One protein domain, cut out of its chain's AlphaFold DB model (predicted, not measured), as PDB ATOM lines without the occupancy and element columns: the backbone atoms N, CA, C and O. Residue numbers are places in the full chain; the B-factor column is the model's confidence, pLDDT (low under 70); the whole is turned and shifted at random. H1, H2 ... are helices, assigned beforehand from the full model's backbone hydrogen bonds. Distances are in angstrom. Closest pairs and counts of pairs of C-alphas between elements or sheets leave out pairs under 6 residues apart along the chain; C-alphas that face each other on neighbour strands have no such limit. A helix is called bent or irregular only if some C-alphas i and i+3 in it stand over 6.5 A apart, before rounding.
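This is residues 44 to 186 of the 212 residues of an uncharacterized protein of Ruficoccus amylovorans (UniProt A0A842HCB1). Three long helices, H2, H4 and H5, lie side by side as a bundle, with H5 running opposite ways to the other two. The short H1 folds back on the first part of H2, while H3 reaches the bundle at one end alone, on the first part of H4; residues 92 to 107 stick out, and so do residues 181 to 186 at the end of H5. The printed part has 143 residues with five named helices, H1 to H5 in order, and no named strand, and its class is all helix. It is compact, with a radius of gyration of the C-alphas of 16.9 A, and elongated, spanning 55 by 31 by 24 A.

Start at H1, residues 48 to 53, and look across to H2, residues 59 to 85: this hairpin touches at a steep tilt of 42 degrees, its closest C-alphas, Asp 49 and Lys 66, 5.3 A apart, and H2 uses residues 62 to 69 alone. Go on to H3, residues 98 to 117, which is apart from H2 and only just apart from H1, 8.2 A at the closest. H3 and H4, residues 123 to 147, form a hairpin at a shallow tilt of 31 degrees; residues 111 to 115 of H3 touch residues 123 to 130 of H4, the closest C-alphas being Leu 115 and Leu 123 at 6.4 A. H4 and H5, residues 152 to 186, form the next hairpin, with 40 pairs of C-alphas within 8 A, the closest Ser 139 and Glu 162 at 4.4 A, and a shallow tilt of 23 degrees. H5 also touches H2, with its residues 161 to 175 alone: C-alphas Ile 168 and Ile 68 are the closest, 7.2 A apart, at a shallow tilt of 12 degrees, opposite ways. H2 and H4 are close but not clearly touching, with C-alphas Ile 61 and Arg 124 the closest at 7.6 A. In H2, H3 and H4 every O i to N i+4 pair is within hydrogen-bond range; H5 has 29 of 31, and H1 has 0 of 2 but 3 of 3 O i to N i+3 pairs.

Find C-alpha 48 at (9.146, -8.733, -11.059), where H1 begins its 10.2 A. H2 runs 39.2 A from C-alpha 59 at (18.859, -11.942, 0.239), H3 28.0 A and H4 36.4 A. H5 runs 50.8 A to C-alpha 186 at (19.095, 1.590, 16.615); it has a kink of 28 degrees near residue 159 and is irregular, with C-alphas 153 and 156 8.1 A apart.

The C-alphas farthest apart are those of Gly 86 and Ala 186, 56.7 A. The printed part has no cut; the link from H2 to H3, residues 86 to 97, is long, and the other three links are tight. Look for pLDDT under 70 at residues 119 to 121, 181 and 183 to 186; the mean of the printed part is 89.1.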
ATOM      1  N   GLN A  44       2.334  -9.503 -15.530       91.12
ATOM      2  CA  GLN A  44       3.310  -8.458 -15.207       91.12
ATOM      3  C   GLN A  44       4.172  -8.879 -14.017       91.12
ATOM      4  O   GLN A  44       5.396  -8.802 -14.081       91.12
ATOM      5  N   GLU A  45       3.546  -9.387 -12.957       94.00
ATOM      6  CA  GLU A  45       4.240  -9.775 -11.729       94.00
ATOM      7  C   GLU A  45       5.117 -11.019 -11.901       94.00
ATOM      8  O   GLU A  45       6.092 -11.170 -11.177       94.00
ATOM      9  N   GLN A  46       4.872 -11.883 -12.894       95.44
ATOM     10  CA  GLN A  46       5.786 -13.000 -13.189       95.44
ATOM     11  C   GLN A  46       7.216 -12.549 -13.545       95.44
ATOM     12  O   GLN A  46       8.137 -13.360 -13.524       95.44
ATOM     13  N   ASP A  47       7.381 -11.280 -13.921       93.56
ATOM     14  CA  ASP A  47       8.638 -10.684 -14.365       93.56
ATOM     15  C   ASP A  47       9.264  -9.761 -13.302       93.56
ATOM     16  O   ASP A  47      10.285  -9.119 -13.570       93.56
ATOM     17  N   VAL A  48       8.682  -9.666 -12.101       90.88
ATOM     18  CA  VAL A  48       9.146  -8.733 -11.059       90.88
ATOM     19  C   VAL A  48      10.557  -9.052 -10.558       90.88
ATOM     20  O   VAL A  48      11.317  -8.156 -10.183       90.88
ATOM     21  N   ASP A  49      10.972 -10.315 -10.621       91.62
ATOM     22  CA  ASP A  49      12.316 -10.747 -10.237       91.62
ATOM     23  C   ASP A  49      13.417 -10.207 -11.164       91.62
ATOM     24  O   ASP A  49      14.577 -10.126 -10.750       91.62
ATOM     25  N   LYS A  50      13.076  -9.732 -12.370       91.25
ATOM     26  CA  LYS A  50      14.012  -9.026 -13.261       91.25
ATOM     27  C   LYS A  50      14.523  -7.727 -12.645       91.25
ATOM     28  O   LYS A  50      15.630  -7.294 -12.969       91.25
ATOM     29  N   LEU A  51      13.772  -7.122 -11.720       87.25
ATOM     30  CA  LEU A  51      14.234  -5.967 -10.946       87.25
ATOM     31  C   LEU A  51      15.510  -6.291 -10.156       87.25
ATOM     32  O   LEU A  51      16.383  -5.434 -10.010       87.25
ATOM     33  N   LEU A  52      15.662  -7.545  -9.719       88.31
ATOM     34  CA  LEU A  52      16.816  -8.019  -8.951       88.31
ATOM     35  C   LEU A  52      18.112  -8.065  -9.772       88.31
ATOM     36  O   LEU A  52      19.191  -8.212  -9.209       88.31
ATOM     37  N   TRP A  53      18.039  -7.941 -11.102       88.31
ATOM     38  CA  TRP A  53      19.234  -7.807 -11.947       88.31
ATOM     39  C   TRP A  53      19.851  -6.410 -11.879       88.31
ATOM     40  O   TRP A  53      21.001  -6.225 -12.271       88.31
ATOM     41  N   ILE A  54      19.076  -5.424 -11.426       85.12
ATOM     42  CA  ILE A  54      19.454  -4.006 -11.396       85.12
ATOM     43  C   ILE A  54      19.581  -3.516  -9.952       85.12
ATOM     44  O   ILE A  54      20.373  -2.621  -9.662       85.12
ATOM     45  N   LYS A  55      18.780  -4.082  -9.046       83.50
ATOM     46  CA  LYS A  55      18.649  -3.655  -7.657       83.50
ATOM     47  C   LYS A  55      18.968  -4.809  -6.715       83.50
ATOM     48  O   LYS A  55      18.497  -5.923  -6.908       83.50
ATOM     49  N   GLU A  56      19.706  -4.516  -5.650       85.25
ATOM     50  CA  GLU A  56      20.096  -5.496  -4.634       85.25
ATOM     51  C   GLU A  56      19.416  -5.178  -3.289       85.25
ATOM     52  O   GLU A  56      20.003  -4.522  -2.425       85.25
ATOM     53  N   PRO A  57      18.163  -5.619  -3.065       84.31
ATOM     54  CA  PRO A  57      17.439  -5.321  -1.827       84.31
ATOM     55  C   PRO A  57      17.930  -6.153  -0.626       84.31
ATOM     56  O   PRO A  57      17.547  -5.879   0.509       84.31
ATOM     57  N   GLY A  58      18.797  -7.143  -0.851       87.62
ATOM     58  CA  GLY A  58      19.252  -8.114   0.147       87.62
ATOM     59  C   GLY A  58      18.628  -9.501  -0.063       87.62
ATOM     60  O   GLY A  58      17.652  -9.637  -0.807       87.62
ATOM     61  N   PRO A  59      19.193 -10.552   0.555       90.44
ATOM     62  CA  PRO A  59      18.859 -11.942   0.239       90.44
ATOM     63  C   PRO A  59      17.415 -12.322   0.586       90.44
ATOM     64  O   PRO A  59      16.771 -13.016  -0.193       90.44
ATOM     65  N   GLU A  60      16.897 -11.840   1.716       91.94
ATOM     66  CA  GLU A  60      15.538 -12.135   2.182       91.94
ATOM     67  C   GLU A  60      14.476 -11.562   1.227       91.94
ATOM     68  O   GLU A  60      13.659 -12.309   0.692       91.94
ATOM     69  N   ILE A  61      14.552 -10.262   0.918       92.31
ATOM     70  CA  ILE A  61      13.627  -9.607  -0.022       92.31
ATOM     71  C   ILE A  61      13.775 -10.200  -1.428       92.31
ATOM     72  O   ILE A  61      12.781 -10.435  -2.106       92.31
ATOM     73  N   SER A  62      15.000 -10.513  -1.862       93.50
ATOM     74  CA  SER A  62      15.231 -11.138  -3.172       93.50
ATOM     75  C   SER A  62      14.577 -12.517  -3.289       93.50
ATOM     76  O   SER A  62      14.073 -12.866  -4.353       93.50
ATOM     77  N   ALA A  63      14.599 -13.319  -2.221       96.31
ATOM     78  CA  ALA A  63      13.938 -14.621  -2.203       96.31
ATOM     79  C   ALA A  63      12.413 -14.471  -2.283       96.31
ATOM     80  O   ALA A  63      11.776 -15.155  -3.079       96.31
ATOM     81  N   TRP A  64      11.854 -13.522  -1.532       97.12
ATOM     82  CA  TRP A  64      10.423 -13.230  -1.546       97.12
ATOM     83  C   TRP A  64       9.935 -12.700  -2.899       97.12
ATOM     84  O   TRP A  64       8.956 -13.202  -3.438       97.12
ATOM     85  N   VAL A  65      10.665 -11.775  -3.531       95.19
ATOM     86  CA  VAL A  65      10.340 -11.283  -4.885       95.19
ATOM     87  C   VAL A  65      10.355 -12.419  -5.919       95.19
ATOM     88  O   VAL A  65       9.494 -12.475  -6.793       95.19
ATOM     89  N   LYS A  66      11.286 -13.376  -5.810       97.25
ATOM     90  CA  LYS A  66      11.302 -14.565  -6.682       97.25
ATOM     91  C   LYS A  66      10.117 -15.496  -6.443       97.25
ATOM     92  O   LYS A  66       9.620 -16.099  -7.392       97.25
ATOM     93  N   GLU A  67       9.678 -15.635  -5.195       98.19
ATOM     94  CA  GLU A  67       8.478 -16.399  -4.846       98.19
ATOM     95  C   GLU A  67       7.228 -15.774  -5.479       98.19
ATOM     96  O   GLU A  67       6.451 -16.490  -6.110       98.19
ATOM     97  N   ILE A  68       7.096 -14.442  -5.417       97.88
ATOM     98  CA  ILE A  68       6.029 -13.689  -6.098       97.88
ATOM     99  C   ILE A  68       6.061 -13.953  -7.606       97.88
ATOM    100  O   ILE A  68       5.038 -14.334  -8.178       97.88
ATOM    101  N   ALA A  69       7.224 -13.786  -8.244       97.81
ATOM    102  CA  ALA A  69       7.385 -13.997  -9.681       97.81
ATOM    103  C   ALA A  69       7.008 -15.428 -10.096       97.81
ATOM    104  O   ALA A  69       6.269 -15.645 -11.058       97.81
ATOM    105  N   THR A  70       7.472 -16.417  -9.330       98.62
ATOM    106  CA  THR A  70       7.199 -17.836  -9.590       98.62
ATOM    107  C   THR A  70       5.710 -18.136  -9.491       98.62
ATOM    108  O   THR A  70       5.144 -18.725 -10.410       98.62
ATOM    109  N   PHE A  71       5.055 -17.684  -8.424       98.75
ATOM    110  CA  PHE A  71       3.638 -17.960  -8.227       98.75
ATOM    111  C   PHE A  71       2.761 -17.259  -9.277       98.75
ATOM    112  O   PHE A  71       1.875 -17.875  -9.867       98.75
ATOM    113  N   ASN A  72       3.058 -16.002  -9.616       98.31
ATOM    114  CA  ASN A  72       2.331 -15.296 -10.674       98.31
ATOM    115  C   ASN A  72       2.524 -15.946 -12.055       98.31
ATOM    116  O   ASN A  72       1.590 -15.977 -12.859       98.31
ATOM    117  N   LYS A  73       3.694 -16.540 -12.324       98.56
ATOM    118  CA  LYS A  73       3.920 -17.345 -13.532       98.56
ATOM    119  C   LYS A  73       3.025 -18.584 -13.575       98.56
ATOM    120  O   LYS A  73       2.494 -18.911 -14.639       98.56
ATOM    121  N   GLU A  74       2.865 -19.281 -12.451       98.56
ATOM    122  CA  GLU A  74       1.977 -20.444 -12.334       98.56
ATOM    123  C   GLU A  74       0.522 -20.046 -12.608       98.56
ATOM    124  O   GLU A  74      -0.121 -20.637 -13.477       98.56
ATOM    125  N   VAL A  75       0.049 -18.977 -11.962       98.44
ATOM    126  CA  VAL A  75      -1.296 -18.412 -12.163       98.44
ATOM    127  C   VAL A  75      -1.524 -18.030 -13.629       98.44
ATOM    128  O   VAL A  75      -2.497 -18.469 -14.244       98.44
ATOM    129  N   ALA A  76      -0.607 -17.269 -14.236       97.94
ATOM    130  CA  ALA A  76      -0.714 -16.864 -15.639       97.94
ATOM    131  C   ALA A  76      -0.726 -18.072 -16.593       97.94
ATOM    132  O   ALA A  76      -1.493 -18.100 -17.559       97.94
ATOM    133  N   THR A  77       0.086 -19.093 -16.308       98.25
ATOM    134  CA  THR A  77       0.136 -20.334 -17.094       98.25
ATOM    135  C   THR A  77      -1.180 -21.105 -17.003       98.25
ATOM    136  O   THR A  77      -1.691 -21.561 -18.029       98.25
ATOM    137  N   GLN A  78      -1.755 -21.221 -15.806       98.19
ATOM    138  CA  GLN A  78      -3.021 -21.919 -15.601       98.19
ATOM    139  C   GLN A  78      -4.193 -21.179 -16.256       98.19
ATOM    140  O   GLN A  78      -5.013 -21.808 -16.919       98.19
ATOM    141  N   LEU A  79      -4.234 -19.846 -16.169       97.31
ATOM    142  CA  LEU A  79      -5.230 -19.031 -16.873       97.31
ATOM    143  C   LEU A  79      -5.149 -19.245 -18.390       97.31
ATOM    144  O   LEU A  79      -6.167 -19.447 -19.049       97.31
ATOM    145  N   GLN A  80      -3.942 -19.285 -18.963       96.81
ATOM    146  CA  GLN A  80      -3.779 -19.631 -20.379       96.81
ATOM    147  C   GLN A  80      -4.243 -21.054 -20.705       96.81
ATOM    148  O   GLN A  80      -4.707 -21.286 -21.821       96.81
ATOM    149  N   ALA A  81      -4.087 -22.011 -19.788       97.00
ATOM    150  CA  ALA A  81      -4.594 -23.367 -19.974       97.00
ATOM    151  C   ALA A  81      -6.129 -23.372 -20.030       97.00
ATOM    152  O   ALA A  81      -6.682 -23.902 -20.991       97.00
ATOM    153  N   TRP A  82      -6.787 -22.664 -19.108       95.38
ATOM    154  CA  TRP A  82      -8.240 -22.467 -19.110       95.38
ATOM    155  C   TRP A  82      -8.751 -21.751 -20.367       95.38
ATOM    156  O   TRP A  82      -9.808 -22.060 -20.911       95.38
ATOM    157  N   LYS A  83      -7.964 -20.821 -20.918       94.44
ATOM    158  CA  LYS A  83      -8.277 -20.230 -22.227       94.44
ATOM    159  C   LYS A  83      -8.202 -21.249 -23.365       94.44
ATOM    160  O   LYS A  83      -9.009 -21.213 -24.289       94.44
ATOM    161  N   LYS A  84      -7.208 -22.139 -23.337       94.19
ATOM    162  CA  LYS A  84      -6.983 -23.137 -24.396       94.19
ATOM    163  C   LYS A  84      -8.026 -24.253 -24.388       94.19
ATOM    164  O   LYS A  84      -8.345 -24.756 -25.461       94.19
ATOM    165  N   ASP A  85      -8.519 -24.648 -23.218       93.44
ATOM    166  CA  ASP A  85      -9.548 -25.688 -23.085       93.44
ATOM    167  C   ASP A  85     -10.989 -25.155 -23.220       93.44
ATOM    168  O   ASP A  85     -11.924 -25.945 -23.339       93.44
ATOM    169  N   GLY A  86     -11.158 -23.829 -23.280       90.25
ATOM    170  CA  GLY A  86     -12.441 -23.160 -23.486       90.25
ATOM    171  C   GLY A  86     -13.231 -22.890 -22.205       90.25
ATOM    172  O   GLY A  86     -14.358 -22.409 -22.292       90.25
ATOM    173  N   SER A  87     -12.664 -23.168 -21.029       89.19
ATOM    174  CA  SER A  87     -13.283 -22.847 -19.736       89.19
ATOM    175  C   SER A  87     -13.249 -21.349 -19.401       89.19
ATOM    176  O   SER A  87     -14.102 -20.871 -18.654       89.19
ATOM    177  N   VAL A  88     -12.329 -20.591 -20.014       89.94
ATOM    178  CA  VAL A  88     -12.287 -19.120 -19.988       89.94
ATOM    179  C   VAL A  88     -12.214 -18.576 -21.415       89.94
ATOM    180  O   VAL A  88     -11.289 -18.871 -22.161       89.94
ATOM    181  N   GLU A  89     -13.162 -17.730 -21.815       84.12
ATOM    182  CA  GLU A  89     -13.270 -17.310 -23.221       84.12
ATOM    183  C   GLU A  89     -12.232 -16.256 -23.644       84.12
ATOM    184  O   GLU A  89     -11.746 -16.273 -24.777       84.12
ATOM    185  N   ASN A  90     -11.889 -15.309 -22.763       84.06
ATOM    186  CA  ASN A  90     -11.054 -14.168 -23.134       84.06
ATOM    187  C   ASN A  90     -10.153 -13.691 -21.989       84.06
ATOM    188  O   ASN A  90     -10.627 -13.388 -20.900       84.06
ATOM    189  N   LEU A  91      -8.854 -13.573 -22.276       90.38
ATOM    190  CA  LEU A  91      -7.847 -13.008 -21.370       90.38
ATOM    191  C   LEU A  91      -7.216 -11.709 -21.894       90.38
ATOM    192  O   LEU A  91      -6.459 -11.062 -21.177       90.38
ATOM    193  N   ASP A  92      -7.504 -11.334 -23.141       84.44
ATOM    194  CA  ASP A  92      -6.867 -10.201 -23.821       84.44
ATOM    195  C   ASP A  92      -7.724  -8.928 -23.734       84.44
ATOM    196  O   ASP A  92      -7.231  -7.821 -23.952       84.44
ATOM    197  N   ASN A  93      -9.014  -9.070 -23.417       83.88
ATOM    198  CA  ASN A  93      -9.936  -7.953 -23.285       83.88
ATOM    199  C   ASN A  93     -10.243  -7.656 -21.816       83.88
ATOM    200  O   ASN A  93     -11.058  -8.328 -21.193       83.88
ATOM    201  N   LEU A  94      -9.630  -6.597 -21.293       82.50
ATOM    202  CA  LEU A  94      -9.893  -6.104 -19.941       82.50
ATOM    203  C   LEU A  94     -11.261  -5.413 -19.801       82.50
ATOM    204  O   LEU A  94     -11.709  -5.199 -18.681       82.50
ATOM    205  N   ALA A  95     -11.868  -4.978 -20.915       82.31
ATOM    206  CA  ALA A  95     -13.071  -4.135 -20.980       82.31
ATOM    207  C   ALA A  95     -13.093  -2.927 -20.015       82.31
ATOM    208  O   ALA A  95     -14.155  -2.390 -19.695       82.31
ATOM    209  N   LEU A  96     -11.925  -2.455 -19.568       83.56
ATOM    210  CA  LEU A  96     -11.831  -1.328 -18.648       83.56
ATOM    211  C   LEU A  96     -12.110  -0.003 -19.372       83.56
ATOM    212  O   LEU A  96     -11.671   0.189 -20.514       83.56
ATOM    213  N   PRO A  97     -12.770   0.967 -18.707       87.19
ATOM    214  CA  PRO A  97     -12.895   2.314 -19.238       87.19
ATOM    215  C   PRO A  97     -11.518   2.893 -19.617       87.19
ATOM    216  O   PRO A  97     -10.556   2.727 -18.865       87.19
ATOM    217  N   PRO A  98     -11.389   3.647 -20.726       83.94
ATOM    218  CA  PRO A  98     -10.096   4.193 -21.147       83.94
ATOM    219  C   PRO A  98      -9.392   5.056 -20.092       83.94
ATOM    220  O   PRO A  98      -8.164   5.097 -20.047       83.94
ATOM    221  N   ALA A  99     -10.159   5.752 -19.247       85.00
ATOM    222  CA  ALA A  99      -9.616   6.519 -18.129       85.00
ATOM    223  C   ALA A  99      -8.951   5.611 -17.079       85.00
ATOM    224  O   ALA A  99      -7.855   5.926 -16.625       85.00
ATOM    225  N   GLU A 100      -9.566   4.468 -16.767       83.25
ATOM    226  CA  GLU A 100      -9.035   3.480 -15.822       83.25
ATOM    227  C   GLU A 100      -7.746   2.847 -16.355       83.25
ATOM    228  O   GLU A 100      -6.730   2.828 -15.665       83.25
ATOM    229  N   MET A 101      -7.727   2.439 -17.630       84.00
ATOM    230  CA  MET A 101      -6.502   1.917 -18.256       84.00
ATOM    231  C   MET A 101      -5.340   2.918 -18.176       84.00
ATOM    232  O   MET A 101      -4.213   2.544 -17.849       84.00
ATOM    233  N   LYS A 102      -5.606   4.208 -18.434       79.75
ATOM    234  CA  LYS A 102      -4.592   5.271 -18.331       79.75
ATOM    235  C   LYS A 102      -4.130   5.500 -16.893       79.75
ATOM    236  O   LYS A 102      -2.939   5.728 -16.683       79.75
ATOM    237  N   ALA A 103      -5.038   5.454 -15.921       80.06
ATOM    238  CA  ALA A 103      -4.703   5.613 -14.510       80.06
ATOM    239  C   ALA A 103      -3.787   4.479 -14.029       80.06
ATOM    240  O   ALA A 103      -2.729   4.757 -13.465       80.06
ATOM    241  N   ARG A 104      -4.128   3.223 -14.348       83.25
ATOM    242  CA  ARG A 104      -3.306   2.042 -14.034       83.25
ATOM    243  C   ARG A 104      -1.921   2.117 -14.675       83.25
ATOM    244  O   ARG A 104      -0.923   1.937 -13.987       83.25
ATOM    245  N   ALA A 105      -1.848   2.459 -15.964       81.31
ATOM    246  CA  ALA A 105      -0.573   2.609 -16.667       81.31
ATOM    247  C   ALA A 105       0.306   3.713 -16.052       81.31
ATOM    248  O   ALA A 105       1.515   3.540 -15.901       81.31
ATOM    249  N   ARG A 106      -0.299   4.842 -15.657       82.00
ATOM    250  CA  ARG A 106       0.420   5.919 -14.967       82.00
ATOM    251  C   ARG A 106       0.919   5.470 -13.595       82.00
ATOM    252  O   ARG A 106       2.079   5.724 -13.297       82.00
ATOM    253  N   ALA A 107       0.086   4.801 -12.800       79.12
ATOM    254  CA  ALA A 107       0.478   4.287 -11.489       79.12
ATOM    255  C   ALA A 107       1.655   3.305 -11.604       79.12
ATOM    256  O   ALA A 107       2.676   3.509 -10.954       79.12
ATOM    257  N   ALA A 108       1.576   2.333 -12.520       79.94
ATOM    258  CA  ALA A 108       2.667   1.393 -12.786       79.94
ATOM    259  C   ALA A 108       3.964   2.106 -13.210       79.94
ATOM    260  O   ALA A 108       5.049   1.776 -12.730       79.94
ATOM    261  N   SER A 109       3.864   3.132 -14.064       79.88
ATOM    262  CA  SER A 109       5.020   3.938 -14.472       79.88
ATOM    263  C   SER A 109       5.625   4.741 -13.319       79.88
ATOM    264  O   SER A 109       6.842   4.913 -13.301       79.88
ATOM    265  N   GLN A 110       4.810   5.251 -12.392       81.25
ATOM    266  CA  GLN A 110       5.297   5.972 -11.215       81.25
ATOM    267  C   GLN A 110       6.029   5.018 -10.271       81.25
ATOM    268  O   GLN A 110       7.199   5.245  -9.995       81.25
ATOM    269  N   THR A 111       5.408   3.893  -9.908       80.25
ATOM    270  CA  THR A 111       6.038   2.863  -9.067       80.25
ATOM    271  C   THR A 111       7.338   2.340  -9.680       80.25
ATOM    272  O   THR A 111       8.328   2.160  -8.978       80.25
ATOM    273  N   THR A 112       7.379   2.146 -11.001       81.12
ATOM    274  CA  THR A 112       8.614   1.769 -11.709       81.12
ATOM    275  C   THR A 112       9.692   2.843 -11.570       81.12
ATOM    276  O   THR A 112      10.859   2.521 -11.349       81.12
ATOM    277  N   GLY A 113       9.312   4.117 -11.696       80.56
ATOM    278  CA  GLY A 113      10.210   5.249 -11.494       80.56
ATOM    279  C   GLY A 113      10.805   5.259 -10.088       80.56
ATOM    280  O   GLY A 113      12.026   5.335  -9.953       80.56
ATOM    281  N   ASP A 114       9.957   5.078  -9.077       81.88
ATOM    282  CA  ASP A 114      10.357   5.040  -7.670       81.88
ATOM    283  C   ASP A 114      11.304   3.856  -7.392       81.88
ATOM    284  O   ASP A 114      12.331   4.002  -6.736       81.88
ATOM    285  N   LEU A 115      11.036   2.677  -7.964       82.56
ATOM    286  CA  LEU A 115      11.892   1.496  -7.788       82.56
ATOM    287  C   LEU A 115      13.250   1.619  -8.492       82.56
ATOM    288  O   LEU A 115      14.267   1.125  -7.991       82.56
ATOM    289  N   LEU A 116      13.287   2.225  -9.680       83.00
ATOM    290  CA  LEU A 116      14.488   2.260 -10.514       83.00
ATOM    291  C   LEU A 116      15.379   3.469 -10.248       83.00
ATOM    292  O   LEU A 116      16.605   3.312 -10.245       83.00
ATOM    293  N   PHE A 117      14.802   4.646 -10.027       79.06
ATOM    294  CA  PHE A 117      15.534   5.911 -10.098       79.06
ATOM    295  C   PHE A 117      15.502   6.733  -8.817       79.06
ATOM    296  O   PHE A 117      16.344   7.619  -8.689       79.06
ATOM    297  N   ASP A 118      14.593   6.450  -7.884       71.19
ATOM    298  CA  ASP A 118      14.583   7.171  -6.615       71.19
ATOM    299  C   ASP A 118      15.797   6.771  -5.758       71.19
ATOM    300  O   ASP A 118      16.132   5.590  -5.604       71.19
ATOM    301  N   THR A 119      16.489   7.787  -5.251       63.62
ATOM    302  CA  THR A 119      17.642   7.676  -4.352       63.62
ATOM    303  C   THR A 119      17.315   8.121  -2.932       63.62
ATOM    304  O   THR A 119      18.120   7.867  -2.035       63.62
ATOM    305  N   ASP A 120      16.168   8.773  -2.731       57.88
ATOM    306  CA  ASP A 120      15.794   9.429  -1.476       57.88
ATOM    307  C   ASP A 120      14.931   8.524  -0.583       57.88
ATOM    308  O   ASP A 120      14.914   8.697   0.639       57.88
ATOM    309  N   THR A 121      14.257   7.523  -1.159       63.44
ATOM    310  CA  THR A 121      13.447   6.550  -0.410       63.44
ATOM    311  C   THR A 121      14.206   5.240  -0.170       63.44
ATOM    312  O   THR A 121      14.952   4.769  -1.029       63.44
ATOM    313  N   ASP A 122      13.992   4.599   0.990       79.50
ATOM    314  CA  ASP A 122      14.480   3.237   1.233       79.50
ATOM    315  C   ASP A 122      13.844   2.280   0.215       79.50
ATOM    316  O   ASP A 122      12.690   1.860   0.345       79.50
ATOM    317  N   LEU A 123      14.626   1.939  -0.812       82.94
ATOM    318  CA  LEU A 123      14.303   0.997  -1.879       82.94
ATOM    319  C   LEU A 123      13.604  -0.263  -1.357       82.94
ATOM    320  O   LEU A 123      12.703  -0.784  -2.014       82.94
ATOM    321  N   ARG A 124      14.000  -0.766  -0.180       85.50
ATOM    322  CA  ARG A 124      13.414  -1.973   0.417       85.50
ATOM    323  C   ARG A 124      11.964  -1.745   0.816       85.50
ATOM    324  O   ARG A 124      11.129  -2.607   0.561       85.50
ATOM    325  N   VAL A 125      11.658  -0.590   1.402       85.62
ATOM    326  CA  VAL A 125      10.297  -0.223   1.813       85.62
ATOM    327  C   VAL A 125       9.405  -0.044   0.591       85.62
ATOM    328  O   VAL A 125       8.318  -0.617   0.562       85.62
ATOM    329  N   VAL A 126       9.869   0.675  -0.436       86.00
ATOM    330  CA  VAL A 126       9.110   0.866  -1.689       86.00
ATOM    331  C   VAL A 126       8.842  -0.474  -2.368       86.00
ATOM    332  O   VAL A 126       7.712  -0.760  -2.765       86.00
ATOM    333  N   MET A 127       9.866  -1.328  -2.449       88.31
ATOM    334  CA  MET A 127       9.743  -2.662  -3.027       88.31
ATOM    335  C   MET A 127       8.730  -3.500  -2.254       88.31
ATOM    336  O   MET A 127       7.759  -3.950  -2.848       88.31
ATOM    337  N   ILE A 128       8.873  -3.644  -0.936       90.69
ATOM    338  CA  ILE A 128       7.924  -4.442  -0.154       90.69
ATOM    339  C   ILE A 128       6.505  -3.874  -0.242       90.69
ATOM    340  O   ILE A 128       5.561  -4.627  -0.464       90.69
ATOM    341  N   TYR A 129       6.334  -2.559  -0.123       88.62
ATOM    342  CA  TYR A 129       5.014  -1.935  -0.159       88.62
ATOM    343  C   TYR A 129       4.305  -2.132  -1.506       88.62
ATOM    344  O   TYR A 129       3.159  -2.578  -1.527       88.62
ATOM    345  N   SER A 130       4.995  -1.866  -2.619       88.44
ATOM    346  CA  SER A 130       4.443  -2.055  -3.971       88.44
ATOM    347  C   SER A 130       3.977  -3.497  -4.206       88.44
ATOM    348  O   SER A 130       2.887  -3.741  -4.721       88.44
ATOM    349  N   GLN A 131       4.768  -4.460  -3.740       93.19
ATOM    350  CA  GLN A 131       4.480  -5.880  -3.874       93.19
ATOM    351  C   GLN A 131       3.323  -6.323  -2.968       93.19
ATOM    352  O   GLN A 131       2.455  -7.072  -3.407       93.19
ATOM    353  N   LEU A 132       3.224  -5.799  -1.742       92.19
ATOM    354  CA  LEU A 132       2.070  -6.034  -0.864       92.19
ATOM    355  C   LEU A 132       0.753  -5.529  -1.467       92.19
ATOM    356  O   LEU A 132      -0.279  -6.178  -1.281       92.19
ATOM    357  N   GLN A 133       0.781  -4.396  -2.175       89.94
ATOM    358  CA  GLN A 133      -0.389  -3.876  -2.887       89.94
ATOM    359  C   GLN A 133      -0.805  -4.802  -4.032       89.94
ATOM    360  O   GLN A 133      -1.987  -5.113  -4.159       89.94
ATOM    361  N   SER A 134       0.159  -5.269  -4.830       91.75
ATOM    362  CA  SER A 134      -0.110  -6.175  -5.952       91.75
ATOM    363  C   SER A 134      -0.657  -7.528  -5.483       91.75
ATOM    364  O   SER A 134      -1.692  -7.979  -5.967       91.75
ATOM    365  N   LEU A 135      -0.046  -8.126  -4.453       94.44
ATOM    366  CA  LEU A 135      -0.506  -9.380  -3.846       94.44
ATOM    367  C   LEU A 135      -1.928  -9.271  -3.284       94.44
ATOM    368  O   LEU A 135      -2.746 -10.156  -3.522       94.44
ATOM    369  N   GLY A 136      -2.229  -8.181  -2.569       90.38
ATOM    370  CA  GLY A 136      -3.577  -7.927  -2.059       90.38
ATOM    371  C   GLY A 136      -4.591  -7.809  -3.194       90.38
ATOM    372  O   GLY A 136      -5.627  -8.464  -3.165       90.38
ATOM    373  N   TYR A 137      -4.246  -7.060  -4.242       93.25
ATOM    374  CA  TYR A 137      -5.106  -6.910  -5.409       93.25
ATOM    375  C   TYR A 137      -5.370  -8.237  -6.135       93.25
ATOM    376  O   TYR A 137      -6.511  -8.517  -6.496       93.25
ATOM    377  N   CYS A 138      -4.348  -9.075  -6.330       94.88
ATOM    378  CA  CYS A 138      -4.527 -10.407  -6.907       94.88
ATOM    379  C   CYS A 138      -5.405 -11.308  -6.027       94.88
ATOM    380  O   CYS A 138      -6.264 -12.004  -6.563       94.88
ATOM    381  N   SER A 139      -5.230 -11.263  -4.701       96.25
ATOM    382  CA  SER A 139      -6.071 -12.014  -3.758       96.25
ATOM    383  C   SER A 139      -7.542 -11.601  -3.863       96.25
ATOM    384  O   SER A 139      -8.413 -12.441  -4.090       96.25
ATOM    385  N   ASP A 140      -7.808 -10.294  -3.815       94.81
ATOM    386  CA  ASP A 140      -9.160  -9.738  -3.915       94.81
ATOM    387  C   ASP A 140      -9.814 -10.072  -5.266       94.81
ATOM    388  O   ASP A 140     -11.014 -10.345  -5.330       94.81
ATOM    389  N   LEU A 141      -9.034 -10.095  -6.356       95.19
ATOM    390  CA  LEU A 141      -9.514 -10.554  -7.661       95.19
ATOM    391  C   LEU A 141      -9.874 -12.038  -7.645       95.19
ATOM    392  O   LEU A 141     -10.933 -12.396  -8.156       95.19
ATOM    393  N   CYS A 142      -9.027 -12.898  -7.075       97.94
ATOM    394  CA  CYS A 142      -9.318 -14.325  -6.961       97.94
ATOM    395  C   CYS A 142     -10.631 -14.564  -6.209       97.94
ATOM    396  O   CYS A 142     -11.509 -15.252  -6.738       97.94
ATOM    397  N   TYR A 143     -10.799 -13.924  -5.051       97.38
ATOM    398  CA  TYR A 143     -12.037 -13.963  -4.277       97.38
ATOM    399  C   TYR A 143     -13.240 -13.480  -5.104       97.38
ATOM    400  O   TYR A 143     -14.226 -14.199  -5.268       97.38
ATOM    401  N   ALA A 144     -13.153 -12.283  -5.693       95.31
ATOM    402  CA  ALA A 144     -14.262 -11.692  -6.440       95.31
ATOM    403  C   ALA A 144     -14.685 -12.546  -7.644       95.31
ATOM    404  O   ALA A 144     -15.880 -12.695  -7.902       95.31
ATOM    405  N   ILE A 145     -13.728 -13.130  -8.372       95.25
ATOM    406  CA  ILE A 145     -14.018 -14.032  -9.493       95.25
ATOM    407  C   ILE A 145     -14.716 -15.294  -8.981       95.25
ATOM    408  O   ILE A 145     -15.732 -15.685  -9.551       95.25
ATOM    409  N   ALA A 146     -14.217 -15.905  -7.902       96.50
ATOM    410  CA  ALA A 146     -14.795 -17.120  -7.329       96.50
ATOM    411  C   ALA A 146     -16.244 -16.916  -6.860       96.50
ATOM    412  O   ALA A 146     -17.048 -17.852  -6.888       96.50
ATOM    413  N   GLU A 147     -16.607 -15.694  -6.466       94.94
ATOM    414  CA  GLU A 147     -17.967 -15.359  -6.046       94.94
ATOM    415  C   GLU A 147     -18.962 -15.142  -7.193       94.94
ATOM    416  O   GLU A 147     -20.173 -15.281  -6.992       94.94
ATOM    417  N   LEU A 148     -18.486 -14.886  -8.409       91.62
ATOM    418  CA  LEU A 148     -19.344 -14.622  -9.563       91.62
ATOM    419  C   LEU A 148     -19.777 -15.914 -10.277       91.62
ATOM    420  O   LEU A 148     -19.021 -16.887 -10.305       91.62
ATOM    421  N   PRO A 149     -20.970 -15.949 -10.914       91.56
ATOM    422  CA  PRO A 149     -21.490 -17.157 -11.562       91.56
ATOM    423  C   PRO A 149     -20.530 -17.788 -12.576       91.56
ATOM    424  O   PRO A 149     -20.373 -19.007 -12.592       91.56
ATOM    425  N   TYR A 150     -19.851 -16.967 -13.383       88.00
ATOM    426  CA  TYR A 150     -18.898 -17.444 -14.387       88.00
ATOM    427  C   TYR A 150     -17.605 -18.008 -13.773       88.00
ATOM    428  O   TYR A 150     -16.928 -18.802 -14.418       88.00
ATOM    429  N   GLY A 151     -17.252 -17.621 -12.541       91.19
ATOM    430  CA  GLY A 151     -16.051 -18.101 -11.858       91.19
ATOM    431  C   GLY A 151     -16.274 -19.348 -11.005       91.19
ATOM    432  O   GLY A 151     -15.312 -20.040 -10.664       91.19
ATOM    433  N   LYS A 152     -17.534 -19.707 -10.718       93.25
ATOM    434  CA  LYS A 152     -17.880 -20.893  -9.917       93.25
ATOM    435  C   LYS A 152     -17.254 -22.207 -10.397       93.25
ATOM    436  O   LYS A 152     -16.841 -22.971  -9.527       93.25
ATOM    437  N   PRO A 153     -17.094 -22.492 -11.707       94.38
ATOM    438  CA  PRO A 153     -16.444 -23.735 -12.129       94.38
ATOM    439  C   PRO A 153     -14.963 -23.838 -11.718       94.38
ATOM    440  O   PRO A 153     -14.387 -24.914 -11.810       94.38
ATOM    441  N   HIS A 154     -14.351 -22.734 -11.270       96.19
ATOM    442  CA  HIS A 154     -12.932 -22.631 -10.921       96.19
ATOM    443  C   HIS A 154     -12.730 -22.142  -9.476       96.19
ATOM    444  O   HIS A 154     -11.609 -21.795  -9.098       96.19
ATOM    445  N   ALA A 155     -13.804 -22.065  -8.680       97.12
ATOM    446  CA  ALA A 155     -13.792 -21.426  -7.365       97.12
ATOM    447  C   ALA A 155     -12.760 -22.050  -6.418       97.12
ATOM    448  O   ALA A 155     -12.030 -21.315  -5.762       97.12
ATOM    449  N   ASP A 156     -12.632 -23.381  -6.404       98.31
ATOM    450  CA  ASP A 156     -11.661 -24.073  -5.547       98.31
ATOM    451  C   ASP A 156     -10.221 -23.625  -5.846       98.31
ATOM    452  O   ASP A 156      -9.479 -23.262  -4.935       98.31
ATOM    453  N   THR A 157      -9.839 -23.572  -7.128       98.50
ATOM    454  CA  THR A 157      -8.508 -23.104  -7.543       98.50
ATOM    455  C   THR A 157      -8.308 -21.620  -7.244       98.50
ATOM    456  O   THR A 157      -7.229 -21.215  -6.819       98.50
ATOM    457  N   LEU A 158      -9.338 -20.794  -7.436       98.56
ATOM    458  CA  LEU A 158      -9.266 -19.363  -7.141       98.56
ATOM    459  C   LEU A 158      -9.088 -19.099  -5.640       98.56
ATOM    460  O   LEU A 158      -8.244 -18.286  -5.278       98.56
ATOM    461  N   HIS A 159      -9.799 -19.815  -4.767       98.56
ATOM    462  CA  HIS A 159      -9.613 -19.705  -3.317       98.56
ATOM    463  C   HIS A 159      -8.266 -20.272  -2.849       98.56
ATOM    464  O   HIS A 159      -7.669 -19.764  -1.898       98.56
ATOM    465  N   GLU A 160      -7.740 -21.300  -3.520       98.62
ATOM    466  CA  GLU A 160      -6.371 -21.762  -3.277       98.62
ATOM    467  C   GLU A 160      -5.351 -20.663  -3.611       98.62
ATOM    468  O   GLU A 160      -4.437 -20.405  -2.822       98.62
ATOM    469  N   TRP A 161      -5.534 -19.960  -4.733       98.69
ATOM    470  CA  TRP A 161      -4.672 -18.840  -5.102       98.69
ATOM    471  C   TRP A 161      -4.805 -17.644  -4.168       98.69
ATOM    472  O   TRP A 161      -3.785 -17.091  -3.768       98.69
ATOM    473  N   GLU A 162      -6.026 -17.274  -3.784       98.50
ATOM    474  CA  GLU A 162      -6.313 -16.252  -2.769       98.50
ATOM    475  C   GLU A 162      -5.520 -16.534  -1.485       98.50
ATOM    476  O   GLU A 162      -4.720 -15.714  -1.025       98.50
ATOM    477  N   LYS A 163      -5.648 -17.754  -0.948       98.56
ATOM    478  CA  LYS A 163      -4.905 -18.175   0.242       98.56
ATOM    479  C   LYS A 163      -3.397 -18.059   0.029       98.56
ATOM    480  O   LYS A 163      -2.686 -17.559   0.904       98.56
ATOM    481  N   ARG A 164      -2.898 -18.501  -1.126       98.50
ATOM    482  CA  ARG A 164      -1.466 -18.462  -1.428       98.50
ATOM    483  C   ARG A 164      -0.935 -17.031  -1.547       98.50
ATOM    484  O   ARG A 164       0.147 -16.750  -1.031       98.50
ATOM    485  N   TYR A 165      -1.697 -16.114  -2.142       98.44
ATOM    486  CA  TYR A 165      -1.362 -14.689  -2.161       98.44
ATOM    487  C   TYR A 165      -1.267 -14.118  -0.743       98.44
ATOM    488  O   TYR A 165      -0.289 -13.429  -0.446       98.44
ATOM    489  N   HIS A 166      -2.200 -14.455   0.152       97.69
ATOM    490  CA  HIS A 166      -2.136 -14.032   1.555       97.69
ATOM    491  C   HIS A 166      -0.909 -14.575   2.298       97.69
ATOM    492  O   HIS A 166      -0.262 -13.827   3.027       97.69
ATOM    493  N   GLU A 167      -0.526 -15.835   2.087       98.12
ATOM    494  CA  GLU A 167       0.682 -16.408   2.705       98.12
ATOM    495  C   GLU A 167       1.963 -15.664   2.281       98.12
ATOM    496  O   GLU A 167       2.841 -15.373   3.105       98.12
ATOM    497  N   ILE A 168       2.068 -15.321   0.994       98.06
ATOM    498  CA  ILE A 168       3.188 -14.533   0.465       98.06
ATOM    499  C   ILE A 168       3.121 -13.097   1.016       98.06
ATOM    500  O   ILE A 168       4.146 -12.530   1.406       98.06
ATOM    501  N   GLN A 169       1.926 -12.515   1.123       95.81
ATOM    502  CA  GLN A 169       1.705 -11.173   1.668       95.81
ATOM    503  C   GLN A 169       2.101 -11.077   3.153       95.81
ATOM    504  O   GLN A 169       2.783 -10.132   3.559       95.81
ATOM    505  N   ASP A 170       1.764 -12.084   3.958       96.75
ATOM    506  CA  ASP A 170       2.153 -12.183   5.367       96.75
ATOM    507  C   ASP A 170       3.671 -12.139   5.547       96.75
ATOM    508  O   ASP A 170       4.182 -11.551   6.507       96.75
ATOM    509  N   THR A 171       4.405 -12.742   4.614       96.88
ATOM    510  CA  THR A 171       5.868 -12.705   4.597       96.88
ATOM    511  C   THR A 171       6.380 -11.277   4.388       96.88
ATOM    512  O   THR A 171       7.210 -10.810   5.172       96.88
ATOM    513  N   GLY A 172       5.814 -10.523   3.442       94.88
ATOM    514  CA  GLY A 172       6.152  -9.108   3.242       94.88
ATOM    515  C   GLY A 172       5.820  -8.229   4.458       94.88
ATOM    516  O   GLY A 172       6.640  -7.411   4.886       94.88
ATOM    517  N   PHE A 173       4.663  -8.434   5.097       94.44
ATOM    518  CA  PHE A 173       4.310  -7.706   6.324       94.44
ATOM    519  C   PHE A 173       5.265  -8.002   7.485       94.44
ATOM    520  O   PHE A 173       5.586  -7.096   8.262       94.44
ATOM    521  N   LYS A 174       5.737  -9.248   7.621       94.69
ATOM    522  CA  LYS A 174       6.760  -9.609   8.617       94.69
ATOM    523  C   LYS A 174       8.068  -8.865   8.352       94.69
ATOM    524  O   LYS A 174       8.616  -8.300   9.296       94.69
ATOM    525  N   MET A 175       8.523  -8.788   7.098       91.31
ATOM    526  CA  MET A 175       9.738  -8.045   6.734       91.31
ATOM    527  C   MET A 175       9.634  -6.556   7.100       91.31
ATOM    528  O   MET A 175      10.555  -6.016   7.717       91.31
ATOM    529  N   LEU A 176       8.498  -5.904   6.815       89.81
ATOM    530  CA  LEU A 176       8.275  -4.502   7.205       89.81
ATOM    531  C   LEU A 176       8.316  -4.303   8.723       89.81
ATOM    532  O   LEU A 176       8.953  -3.367   9.209       89.81
ATOM    533  N   LYS A 177       7.660  -5.186   9.486       88.62
ATOM    534  CA  LYS A 177       7.645  -5.110  10.956       88.62
ATOM    535  C   LYS A 177       9.045  -5.284  11.539       88.62
ATOM    536  O   LYS A 177       9.441  -4.497  12.395       88.62
ATOM    537  N   THR A 178       9.802  -6.271  11.064       85.69
ATOM    538  CA  THR A 178      11.177  -6.513  11.520       85.69
ATOM    539  C   THR A 178      12.076  -5.316  11.215       85.69
ATOM    540  O   THR A 178      12.766  -4.838  12.114       85.69
ATOM    541  N   GLY A 179      12.006  -4.764   9.996       78.75
ATOM    542  CA  GLY A 179      12.766  -3.569   9.614       78.75
ATOM    543  C   GLY A 179      12.457  -2.351  10.493       78.75
ATOM    544  O   GLY A 179      13.376  -1.679  10.967       78.75
ATOM    545  N   ALA A 180      11.176  -2.111  10.796       70.25
ATOM    546  CA  ALA A 180      10.748  -1.024  11.679       70.25
ATOM    547  C   ALA A 180      11.260  -1.193  13.123       70.25
ATOM    548  O   ALA A 180      11.713  -0.228  13.743       70.25
ATOM    549  N   ILE A 181      11.242  -2.422  13.656       67.19
ATOM    550  CA  ILE A 181      11.759  -2.734  14.998       67.19
ATOM    551  C   ILE A 181      13.277  -2.518  15.062       67.19
ATOM    552  O   ILE A 181      13.780  -1.940  16.032       67.19
ATOM    553  N   THR A 182      14.019  -2.940  14.034       73.25
ATOM    554  CA  THR A 182      15.473  -2.729  13.960       73.25
ATOM    555  C   THR A 182      15.825  -1.241  13.924       73.25
ATOM    556  O   THR A 182      16.711  -0.816  14.668       73.25
ATOM    557  N   ALA A 183      15.101  -0.434  13.142       66.44
ATOM    558  CA  ALA A 183      15.308   1.014  13.076       66.44
ATOM    559  C   ALA A 183      15.025   1.713  14.421       66.44
ATOM    560  O   ALA A 183      15.839   2.510  14.892       66.44
ATOM    561  N   ALA A 184      13.919   1.366  15.089       66.06
ATOM    562  CA  ALA A 184      13.571   1.925  16.397       66.06
ATOM    563  C   ALA A 184      14.612   1.581  17.482       66.06
ATOM    564  O   ALA A 184      14.973   2.428  18.299       66.06
ATOM    565  N   THR A 185      15.141   0.354  17.454       68.31
ATOM    566  CA  THR A 185      16.156  -0.119  18.414       68.31
ATOM    567  C   THR A 185      17.522   0.538  18.185       68.31
ATOM    568  O   THR A 185      18.258   0.789  19.140       68.31
ATOM    569  N   ALA A 186      17.878   0.844  16.933       67.94
ATOM    570  CA  ALA A 186      19.095   1.590  16.615       67.94
ATOM    571  C   ALA A 186      19.001   3.044  17.108       67.94
ATOM    572  O   ALA A 186      19.900   3.520  17.800       67.94
TER     573      ALA A 186